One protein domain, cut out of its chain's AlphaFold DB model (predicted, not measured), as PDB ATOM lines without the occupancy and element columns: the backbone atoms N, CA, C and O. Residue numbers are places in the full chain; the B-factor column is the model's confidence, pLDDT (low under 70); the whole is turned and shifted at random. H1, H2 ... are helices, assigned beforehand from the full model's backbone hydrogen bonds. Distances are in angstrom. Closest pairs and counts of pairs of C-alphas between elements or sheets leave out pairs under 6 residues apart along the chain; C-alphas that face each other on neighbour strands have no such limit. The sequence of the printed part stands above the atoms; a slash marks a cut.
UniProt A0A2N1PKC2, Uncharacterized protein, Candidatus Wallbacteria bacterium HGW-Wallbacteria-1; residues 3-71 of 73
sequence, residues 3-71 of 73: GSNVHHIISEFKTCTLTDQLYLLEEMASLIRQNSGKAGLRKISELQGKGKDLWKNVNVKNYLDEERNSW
ATOM      1  N   GLY A   3    -142.419 156.422  68.841       57.69
ATOM      2  CA  GLY A   3    -141.667 156.125  67.610       57.69
ATOM      3  C   GLY A   3    -140.215 155.660  67.803       57.69
ATOM      4  O   GLY A   3    -139.729 154.863  67.006       57.69
ATOM      5  N   SER A   4    -139.525 156.084  68.873       62.16
ATOM      6  CA  SER A   4    -138.137 155.650  69.134       62.16
ATOM      7  C   SER A   4    -138.039 154.180  69.553       62.16
ATOM      8  O   SER A   4    -137.010 153.554  69.331       62.16
ATOM      9  N   ASN A   5    -139.108 153.616  70.122       80.81
ATOM     10  CA  ASN A   5    -139.134 152.227  70.582       80.81
ATOM     11  C   ASN A   5    -139.297 151.247  69.400       80.81
ATOM     12  O   ASN A   5    -138.602 150.240  69.317       80.81
ATOM     13  N   VAL A   6    -140.119 151.600  68.405       85.50
ATOM     14  CA  VAL A   6    -140.350 150.749  67.222       85.50
ATOM     15  C   VAL A   6    -139.071 150.534  66.410       85.50
ATOM     16  O   VAL A   6    -138.785 149.414  65.993       85.50
ATOM     17  N   HIS A   7    -138.269 151.582  66.207       88.62
ATOM     18  CA  HIS A   7    -137.001 151.454  65.480       88.62
ATOM     19  C   HIS A   7    -135.996 150.546  66.196       88.62
ATOM     20  O   HIS A   7    -135.290 149.792  65.529       88.62
ATOM     21  N   HIS A   8    -135.970 150.584  67.531       89.62
ATOM     22  CA  HIS A   8    -135.133 149.705  68.340       89.62
ATOM     23  C   HIS A   8    -135.554 148.237  68.199       89.62
ATOM     24  O   HIS A   8    -134.728 147.392  67.858       89.62
ATOM     25  N   ILE A   9    -136.853 147.947  68.322       89.12
ATOM     26  CA  ILE A   9    -137.391 146.588  68.152       89.12
ATOM     27  C   ILE A   9    -137.069 146.037  66.756       89.12
ATOM     28  O   ILE A   9    -136.673 144.883  66.613       89.12
ATOM     29  N   ILE A  10    -137.179 146.865  65.709       92.19
ATOM     30  CA  ILE A  10    -136.816 146.452  64.345       92.19
ATOM     31  C   ILE A  10    -135.316 146.161  64.233       92.19
ATOM     32  O   ILE A  10    -134.930 145.235  63.520       92.19
ATOM     33  N   SER A  11    -134.457 146.943  64.895       92.62
ATOM     34  CA  SER A  11    -133.020 146.668  64.887       92.62
ATOM     35  C   SER A  11    -132.680 145.355  65.585       92.62
ATOM     36  O   SER A  11    -131.908 144.580  65.031       92.62
ATOM     37  N   GLU A  12    -133.320 145.049  66.715       91.62
ATOM     38  CA  GLU A  12    -133.130 143.782  67.430       91.62
ATOM     39  C   GLU A  12    -133.651 142.598  66.610       91.62
ATOM     40  O   GLU A  12    -132.927 141.626  66.405       91.62
ATOM     41  N   PHE A  13    -134.843 142.718  66.018       92.94
ATOM     42  CA  PHE A  13    -135.421 141.691  65.147       92.94
ATOM     43  C   PHE A  13    -134.496 141.317  63.980       92.94
ATOM     44  O   PHE A  13    -134.347 140.144  63.638       92.94
ATOM     45  N   LYS A  14    -133.817 142.306  63.385       93.19
ATOM     46  CA  LYS A  14    -132.852 142.072  62.299       93.19
ATOM     47  C   LYS A  14    -131.610 141.293  62.739       93.19
ATOM     48  O   LYS A  14    -130.964 140.702  61.881       93.19
ATOM     49  N   THR A  15    -131.270 141.304  64.027       96.25
ATOM     50  CA  THR A  15    -130.129 140.544  64.570       96.25
ATOM     51  C   THR A  15    -130.478 139.103  64.944       96.25
ATOM     52  O   THR A  15    -129.575 138.291  65.129       96.25
ATOM     53  N   CYS A  16    -131.767 138.766  65.027       95.69
ATOM     54  CA  CYS A  16    -132.240 137.417  65.321       95.69
ATOM     55  C   CYS A  16    -131.982 136.438  64.165       95.69
ATOM     56  O   CYS A  16    -131.867 136.830  63.001       95.69
ATOM     57  N   THR A  17    -131.950 135.140  64.480       96.94
ATOM     58  CA  THR A  17    -131.893 134.091  63.453       96.94
ATOM     59  C   THR A  17    -133.193 134.046  62.643       96.94
ATOM     60  O   THR A  17    -134.234 134.513  63.102       96.94
ATOM     61  N   LEU A  18    -133.169 133.441  61.449       94.19
ATOM     62  CA  LEU A  18    -134.381 133.282  60.634       94.19
ATOM     63  C   LEU A  18    -135.490 132.519  61.383       94.19
ATOM     64  O   LEU A  18    -136.660 132.876  61.276       94.19
ATOM     65  N   THR A  19    -135.127 131.498  62.164       97.25
ATOM     66  CA  THR A  19    -136.076 130.722  62.976       97.25
ATOM     67  C   THR A  19    -136.763 131.603  64.015       97.25
ATOM     68  O   THR A  19    -137.989 131.589  64.121       97.25
ATOM     69  N   ASP A  20    -135.991 132.420  64.731       94.62
ATOM     70  CA  ASP A  20    -136.523 133.331  65.746       94.62
ATOM     71  C   ASP A  20    -137.386 134.429  65.113       94.62
ATOM     72  O   ASP A  20    -138.429 134.790  65.650       94.62
ATOM     73  N   GLN A  21    -136.993 134.935  63.941       95.25
ATOM     74  CA  GLN A  21    -137.781 135.912  63.189       95.25
ATOM     75  C   GLN A  21    -139.152 135.355  62.786       95.25
ATOM     76  O   GLN A  21    -140.160 136.048  62.926       95.25
ATOM     77  N   LEU A  22    -139.203 134.108  62.307       96.19
ATOM     78  CA  LEU A  22    -140.455 133.435  61.950       96.19
ATOM     79  C   LEU A  22    -141.329 133.173  63.181       96.19
ATOM     80  O   LEU A  22    -142.529 133.440  63.138       96.19
ATOM     81  N   TYR A  23    -140.727 132.728  64.286       94.94
ATOM     82  CA  TYR A  23    -141.426 132.541  65.557       94.94
ATOM     83  C   TYR A  23    -142.037 133.854  66.067       94.94
ATOM     84  O   TYR A  23    -143.227 133.922  66.375       94.94
ATOM     85  N   LEU A  24    -141.254 134.935  66.080       94.25
ATOM     86  CA  LEU A  24    -141.715 136.259  66.498       94.25
ATOM     87  C   LEU A  24    -142.825 136.795  65.586       94.25
ATOM     88  O   LEU A  24    -143.759 137.430  66.072       94.25
ATOM     89  N   LEU A  25    -142.755 136.538  64.276       93.88
ATOM     90  CA  LEU A  25    -143.816 136.904  63.338       93.88
ATOM     91  C   LEU A  25    -145.137 136.201  63.680       93.88
ATOM     92  O   LEU A  25    -146.189 136.845  63.698       93.88
ATOM     93  N   GLU A  26    -145.088 134.900  63.960       93.94
ATOM     94  CA  GLU A  26    -146.262 134.119  64.348       93.94
ATOM     95  C   GLU A  26    -146.855 134.611  65.672       93.94
ATOM     96  O   GLU A  26    -148.068 134.840  65.755       93.94
ATOM     97  N   GLU A  27    -146.006 134.847  66.671       94.25
ATOM     98  CA  GLU A  27    -146.404 135.324  67.993       94.25
ATOM     99  C   GLU A  27    -147.049 136.714  67.911       94.25
ATOM    100  O   GLU A  27    -148.154 136.932  68.411       94.25
ATOM    101  N   MET A  28    -146.433 137.649  67.180       91.44
ATOM    102  CA  MET A  28    -147.002 138.979  66.946       91.44
ATOM    103  C   MET A  28    -148.349 138.899  66.223       91.44
ATOM    104  O   MET A  28    -149.301 139.584  66.606       91.44
ATOM    105  N   ALA A  29    -148.474 138.041  65.210       87.81
ATOM    106  CA  ALA A  29    -149.742 137.832  64.521       87.81
ATOM    107  C   ALA A  29    -150.811 137.240  65.460       87.81
ATOM    108  O   ALA A  29    -151.978 137.630  65.380       87.81
ATOM    109  N   SER A  30    -150.434 136.339  66.372       85.75
ATOM    110  CA  SER A  30    -151.314 135.783  67.407       85.75
ATOM    111  C   SER A  30    -151.778 136.846  68.396       85.75
ATOM    112  O   SER A  30    -152.980 136.961  68.627       85.75
ATOM    113  N   LEU A  31    -150.873 137.685  68.900       87.25
ATOM    114  CA  LEU A  31    -151.205 138.808  69.784       87.25
ATOM    115  C   LEU A  31    -152.158 139.797  69.104       87.25
ATOM    116  O   LEU A  31    -153.141 140.233  69.704       87.25
ATOM    117  N   ILE A  32    -151.922 140.109  67.827       84.69
ATOM    118  CA  ILE A  32    -152.824 140.953  67.037       84.69
ATOM    119  C   ILE A  32    -154.192 140.284  66.903       84.69
ATOM    120  O   ILE A  32    -155.201 140.952  67.115       84.69
ATOM    121  N   ARG A  33    -154.267 138.982  66.596       79.38
ATOM    122  CA  ARG A  33    -155.534 138.227  66.516       79.38
ATOM    123  C   ARG A  33    -156.289 138.196  67.845       79.38
ATOM    124  O   ARG A  33    -157.505 138.345  67.843       79.38
ATOM    125  N   GLN A  34    -155.591 138.036  68.965       77.12
ATOM    126  CA  GLN A  34    -156.190 138.041  70.301       77.12
ATOM    127  C   GLN A  34    -156.718 139.431  70.673       77.12
ATOM    128  O   GLN A  34    -157.857 139.561  71.117       77.12
ATOM    129  N   ASN A  35    -155.944 140.484  70.404       74.88
ATOM    130  CA  ASN A  35    -156.356 141.864  70.671       74.88
ATOM    131  C   ASN A  35    -157.463 142.345  69.725       74.88
ATOM    132  O   ASN A  35    -158.377 143.058  70.140       74.88
ATOM    133  N   SER A  36    -157.429 141.911  68.465       66.88
ATOM    134  CA  SER A  36    -158.538 142.091  67.520       66.88
ATOM    135  C   SER A  36    -159.721 141.162  67.809       66.88
ATOM    136  O   SER A  36    -160.806 141.396  67.290       66.88
ATOM    137  N   GLY A  37    -159.564 140.177  68.701       55.06
ATOM    138  CA  GLY A  37    -160.596 139.266  69.208       55.06
ATOM    139  C   GLY A  37    -161.630 139.910  70.136       55.06
ATOM    140  O   GLY A  37    -162.566 139.241  70.563       55.06
ATOM    141  N   LYS A  38    -161.541 141.225  70.390       54.97
ATOM    142  CA  LYS A  38    -162.723 142.031  70.754       54.97
ATOM    143  C   LYS A  38    -163.674 142.269  69.569       54.97
ATOM    144  O   LYS A  38    -164.707 142.911  69.742       54.97
ATOM    145  N   ALA A  39    -163.379 141.749  68.380       59.03
ATOM    146  CA  ALA A  39    -164.394 141.458  67.379       59.03
ATOM    147  C   ALA A  39    -165.247 140.306  67.928       59.03
ATOM    148  O   ALA A  39    -164.756 139.188  68.067       59.03
ATOM    149  N   GLY A  40    -166.480 140.622  68.339       60.75
ATOM    150  CA  GLY A  40    -167.373 139.721  69.070       60.75
ATOM    151  C   GLY A  40    -167.494 138.319  68.467       60.75
ATOM    152  O   GLY A  40    -167.240 138.135  67.281       60.75
ATOM    153  N   LEU A  41    -167.888 137.353  69.312       63.41
ATOM    154  CA  LEU A  41    -168.190 135.949  68.984       63.41
ATOM    155  C   LEU A  41    -168.445 135.732  67.485       63.41
ATOM    156  O   LEU A  41    -169.543 135.998  66.993       63.41
ATOM    157  N   ARG A  42    -167.409 135.256  66.781       69.50
ATOM    158  CA  ARG A  42    -167.479 134.911  65.359       69.50
ATOM    159  C   ARG A  42    -168.611 133.913  65.175       69.50
ATOM    160  O   ARG A  42    -168.617 132.857  65.814       69.50
ATOM    161  N   LYS A  43    -169.581 134.231  64.326       80.44
ATOM    162  CA  LYS A  43    -170.702 133.324  64.058       80.44
ATOM    163  C   LYS A  43    -170.363 132.442  62.868       80.44
ATOM    164  O   LYS A  43    -169.862 132.930  61.863       80.44
ATOM    165  N   ILE A  44    -170.726 131.160  62.926       81.19
ATOM    166  CA  ILE A  44    -170.593 130.231  61.784       81.19
ATOM    167  C   ILE A  44    -171.294 130.786  60.526       81.19
ATOM    168  O   ILE A  44    -170.837 130.558  59.410       81.19
ATOM    169  N   SER A  45    -172.340 131.604  60.695       82.31
ATOM    170  CA  SER A  45    -173.014 132.318  59.602       82.31
ATOM    171  C   SER A  45    -172.101 133.250  58.798       82.31
ATOM    172  O   SER A  45    -172.398 133.532  57.645       82.31
ATOM    173  N   GLU A  46    -170.976 133.710  59.349       81.31
ATOM    174  CA  GLU A  46    -169.979 134.504  58.614       81.31
ATOM    175  C   GLU A  46    -169.315 133.714  57.480       81.31
ATOM    176  O   GLU A  46    -168.764 134.306  56.552       81.31
ATOM    177  N   LEU A  47    -169.353 132.380  57.535       87.00
ATOM    178  CA  LEU A  47    -168.831 131.506  56.487       87.00
ATOM    179  C   LEU A  47    -169.834 131.287  55.349       87.00
ATOM    180  O   LEU A  47    -169.461 130.772  54.291       87.00
ATOM    181  N   GLN A  48    -171.096 131.689  55.530       87.75
ATOM    182  CA  GLN A  48    -172.130 131.537  54.517       87.75
ATOM    183  C   GLN A  48    -171.739 132.297  53.245       87.75
ATOM    184  O   GLN A  48    -171.377 133.469  53.281       87.75
ATOM    185  N   GLY A  49    -171.789 131.616  52.102       86.19
ATOM    186  CA  GLY A  49    -171.480 132.220  50.803       86.19
ATOM    187  C   GLY A  49    -169.989 132.375  50.492       86.19
ATOM    188  O   GLY A  49    -169.646 132.390  49.315       86.19
ATOM    189  N   LYS A  50    -169.085 132.351  51.485       87.75
ATOM    190  CA  LYS A  50    -167.630 132.443  51.239       87.75
ATOM    191  C   LYS A  50    -167.113 131.324  50.336       87.75
ATOM    192  O   LYS A  50    -166.301 131.576  49.454       87.75
ATOM    193  N   GLY A  51    -167.625 130.104  50.514       87.56
ATOM    194  CA  GLY A  51    -167.336 128.990  49.607       87.56
ATOM    195  C   GLY A  51    -167.793 129.292  48.177       87.56
ATOM    196  O   GLY A  51    -167.008 129.203  47.246       87.56
ATOM    197  N   LYS A  52    -169.028 129.761  47.987       87.31
ATOM    198  CA  LYS A  52    -169.529 130.142  46.657       87.31
ATOM    199  C   LYS A  52    -168.657 131.224  46.003       87.31
ATOM    200  O   LYS A  52    -168.350 131.116  44.822       87.31
ATOM    201  N   ASP A  53    -168.238 132.231  46.764       90.19
ATOM    202  CA  ASP A  53    -167.418 133.331  46.252       90.19
ATOM    203  C   ASP A  53    -166.014 132.895  45.827       90.19
ATOM    204  O   ASP A  53    -165.480 133.436  44.859       90.19
ATOM    205  N   LEU A  54    -165.427 131.918  46.522       87.19
ATOM    206  CA  LEU A  54    -164.147 131.318  46.139       87.19
ATOM    207  C   LEU A  54    -164.275 130.508  44.845       87.19
ATOM    208  O   LEU A  54    -163.409 130.576  43.979       87.19
ATOM    209  N   TRP A  55    -165.383 129.786  44.689       88.56
ATOM    210  CA  TRP A  55    -165.604 128.886  43.558       88.56
ATOM    211  C   TRP A  55    -166.217 129.574  42.330       88.56
ATOM    212  O   TRP A  55    -166.254 128.978  41.259       88.56
ATOM    213  N   LYS A  56    -166.653 130.840  42.435       89.12
ATOM    214  CA  LYS A  56    -167.350 131.570  41.353       89.12
ATOM    215  C   LYS A  56    -166.562 131.667  40.040       89.12
ATOM    216  O   LYS A  56    -167.166 131.740  38.978       89.12
ATOM    217  N   ASN A  57    -165.233 131.694  40.131       89.25
ATOM    218  CA  ASN A  57    -164.323 131.829  38.990       89.25
ATOM    219  C   ASN A  57    -163.555 130.529  38.699       89.25
ATOM    220  O   ASN A  57    -162.691 130.512  37.826       89.25
ATOM    221  N   VAL A  58    -163.837 129.458  39.442       89.19
ATOM    222  CA  VAL A  58    -163.223 128.149  39.234       89.19
ATOM    223  C   VAL A  58    -164.120 127.367  38.288       89.19
ATOM    224  O   VAL A  58    -165.320 127.230  38.525       89.19
ATOM    225  N   ASN A  59    -163.547 126.815  37.217       92.12
ATOM    226  CA  ASN A  59    -164.264 125.836  36.414       92.12
ATOM    227  C   ASN A  59    -164.345 124.524  37.204       92.12
ATOM    228  O   ASN A  59    -163.456 123.679  37.138       92.12
ATOM    229  N   VAL A  60    -165.431 124.388  37.965       89.19
ATOM    230  CA  VAL A  60    -165.679 123.259  38.870       89.19
ATOM    231  C   VAL A  60    -165.600 121.925  38.138       89.19
ATOM    232  O   VAL A  60    -165.093 120.955  38.687       89.19
ATOM    233  N   LYS A  61    -166.076 121.878  36.890       89.75
ATOM    234  CA  LYS A  61    -166.069 120.655  36.093       89.75
ATOM    235  C   LYS A  61    -164.643 120.220  35.770       89.75
ATOM    236  O   LYS A  61    -164.298 119.080  36.049       89.75
ATOM    237  N   ASN A  62    -163.821 121.141  35.273       93.44
ATOM    238  CA  ASN A  62    -162.425 120.841  34.964       93.44
ATOM    239  C   ASN A  62    -161.662 120.393  36.214       93.44
ATOM    240  O   ASN A  62    -160.978 119.382  36.162       93.44
ATOM    241  N   TYR A  63    -161.842 121.091  37.340       89.62
ATOM    242  CA  TYR A  63    -161.203 120.712  38.601       89.62
ATOM    243  C   TYR A  63    -161.608 119.300  39.054       89.62
ATOM    244  O   TYR A  63    -160.761 118.488  39.405       89.62
ATOM    245  N   LEU A  64    -162.903 118.972  39.000       91.06
ATOM    246  CA  LEU A  64    -163.381 117.632  39.351       91.06
ATOM    247  C   LEU A  64    -162.851 116.553  38.403       91.06
ATOM    248  O   LEU A  64    -162.570 115.443  38.850       91.06
ATOM    249  N   ASP A  65    -162.745 116.855  37.112       92.88
ATOM    250  CA  ASP A  65    -162.210 115.926  36.120       92.88
ATOM    251  C   ASP A  65    -160.699 115.711  36.333       92.88
ATOM    252  O   ASP A  65    -160.233 114.576  36.275       92.88
ATOM    253  N   GLU A  66    -159.938 116.758  36.664       91.88
ATOM    254  CA  GLU A  66    -158.520 116.671  37.047       91.88
ATOM    255  C   GLU A  66    -158.314 115.813  38.303       91.88
ATOM    256  O   GLU A  66    -157.487 114.905  38.289       91.88
ATOM    257  N   GLU A  67    -159.102 116.037  39.357       92.25
ATOM    258  CA  GLU A  67    -159.040 115.247  40.596       92.25
ATOM    259  C   GLU A  67    -159.429 113.778  40.372       92.25
ATOM    260  O   GLU A  67    -158.811 112.867  40.914       92.25
ATOM    261  N   ARG A  68    -160.431 113.505  39.530       90.81
ATOM    262  CA  ARG A  68    -160.814 112.125  39.184       90.81
ATOM    263  C   ARG A  68    -159.744 111.410  38.374       90.81
ATOM    264  O   ARG A  68    -159.540 110.220  38.573       90.81
ATOM    265  N   ASN A  69    -159.086 112.127  37.469       91.06
ATOM    266  CA  ASN A  69    -158.008 111.582  36.653       91.06
ATOM    267  C   ASN A  69    -156.692 111.447  37.437       91.06
ATOM    268  O   ASN A  69    -155.833 110.671  37.032       91.06
ATOM    269  N   SER A  70    -156.515 112.192  38.536       89.50
ATOM    270  CA  SER A  70    -155.347 112.074  39.418       89.50
ATOM    271  C   SER A  70    -155.426 110.852  40.338       89.50
ATOM    272  O   SER A  70    -154.397 110.353  40.800       89.50
ATOM    273  N   TRP A  71    -156.633 110.328  40.570       85.44
ATOM    274  CA  TRP A  71    -156.850 109.073  41.282       85.44
ATOM    275  C   TRP A  71    -156.595 107.891  40.342       85.44
ATOM    276  O   TRP A  71    -157.513 107.305  39.770       85.44
TER     277      TRP A  71
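This is residues 3 to 71 of the 73 residues of an uncharacterized protein of Candidatus Wallbacteria bacterium HGW-Wallbacteria-1 (UniProt A0A2N1PKC2). The printed part is a drawn-out string of helices with no core: at one end H1 and the longest helix, H2, make a loose V joined at residues 16 and 17, and beyond H2 the short H3, H4 and H5 trail away one after another. Residues 26 to 71 stand free, and so do residues 3 to 12. The printed part has 69 residues with five named helices, in the order H1 to H5, and no named strand; the class is all helix. It is extended, with a radius of gyration of the C-alphas of 20.9 A, and only just elongated, with spans of 55 by 34 by 19 A.

H1, residues 3 to 15, begins at C-alpha 3 (-141.667, 156.125, 67.610) and is 19.6 A long from first to last C-alpha. H2, residues 18 to 36, is 26.6 A long and ends at C-alpha 36 (-158.538, 142.091, 67.520). H3 is residues 44 to 47, and H4 is residues 50 to 55. H5, residues 60 to 70, is 15.2 A long and ends at C-alpha 70 (-155.347, 112.074, 39.418).

H1 and H2 are close but not clearly touching; their closest C-alphas, those of Phe 13 and Gln 21, are 6.5 A apart. They run opposite ways at a steep tilt of 38 degrees, only just steep. H2 and H3 are apart. H3 and H4 meet only through their link, as do H4 and H5. H1 is apart from H3, H4 and H5. Every O i to N i+4 pair is within hydrogen-bond range in H2, H4 and H5, against 7 of 9 in H1; H3 is too short for such a pair.

The C-alphas farthest apart, those of Ser 4 and Asn 69, are 58.2 A apart. The printed part has no cut. The link from H2 to H3, 7 residues, is short; the other links are tight. The mean pLDDT of the printed part is 85.7, and residues 3 to 4 and 36 to 42 are under 70.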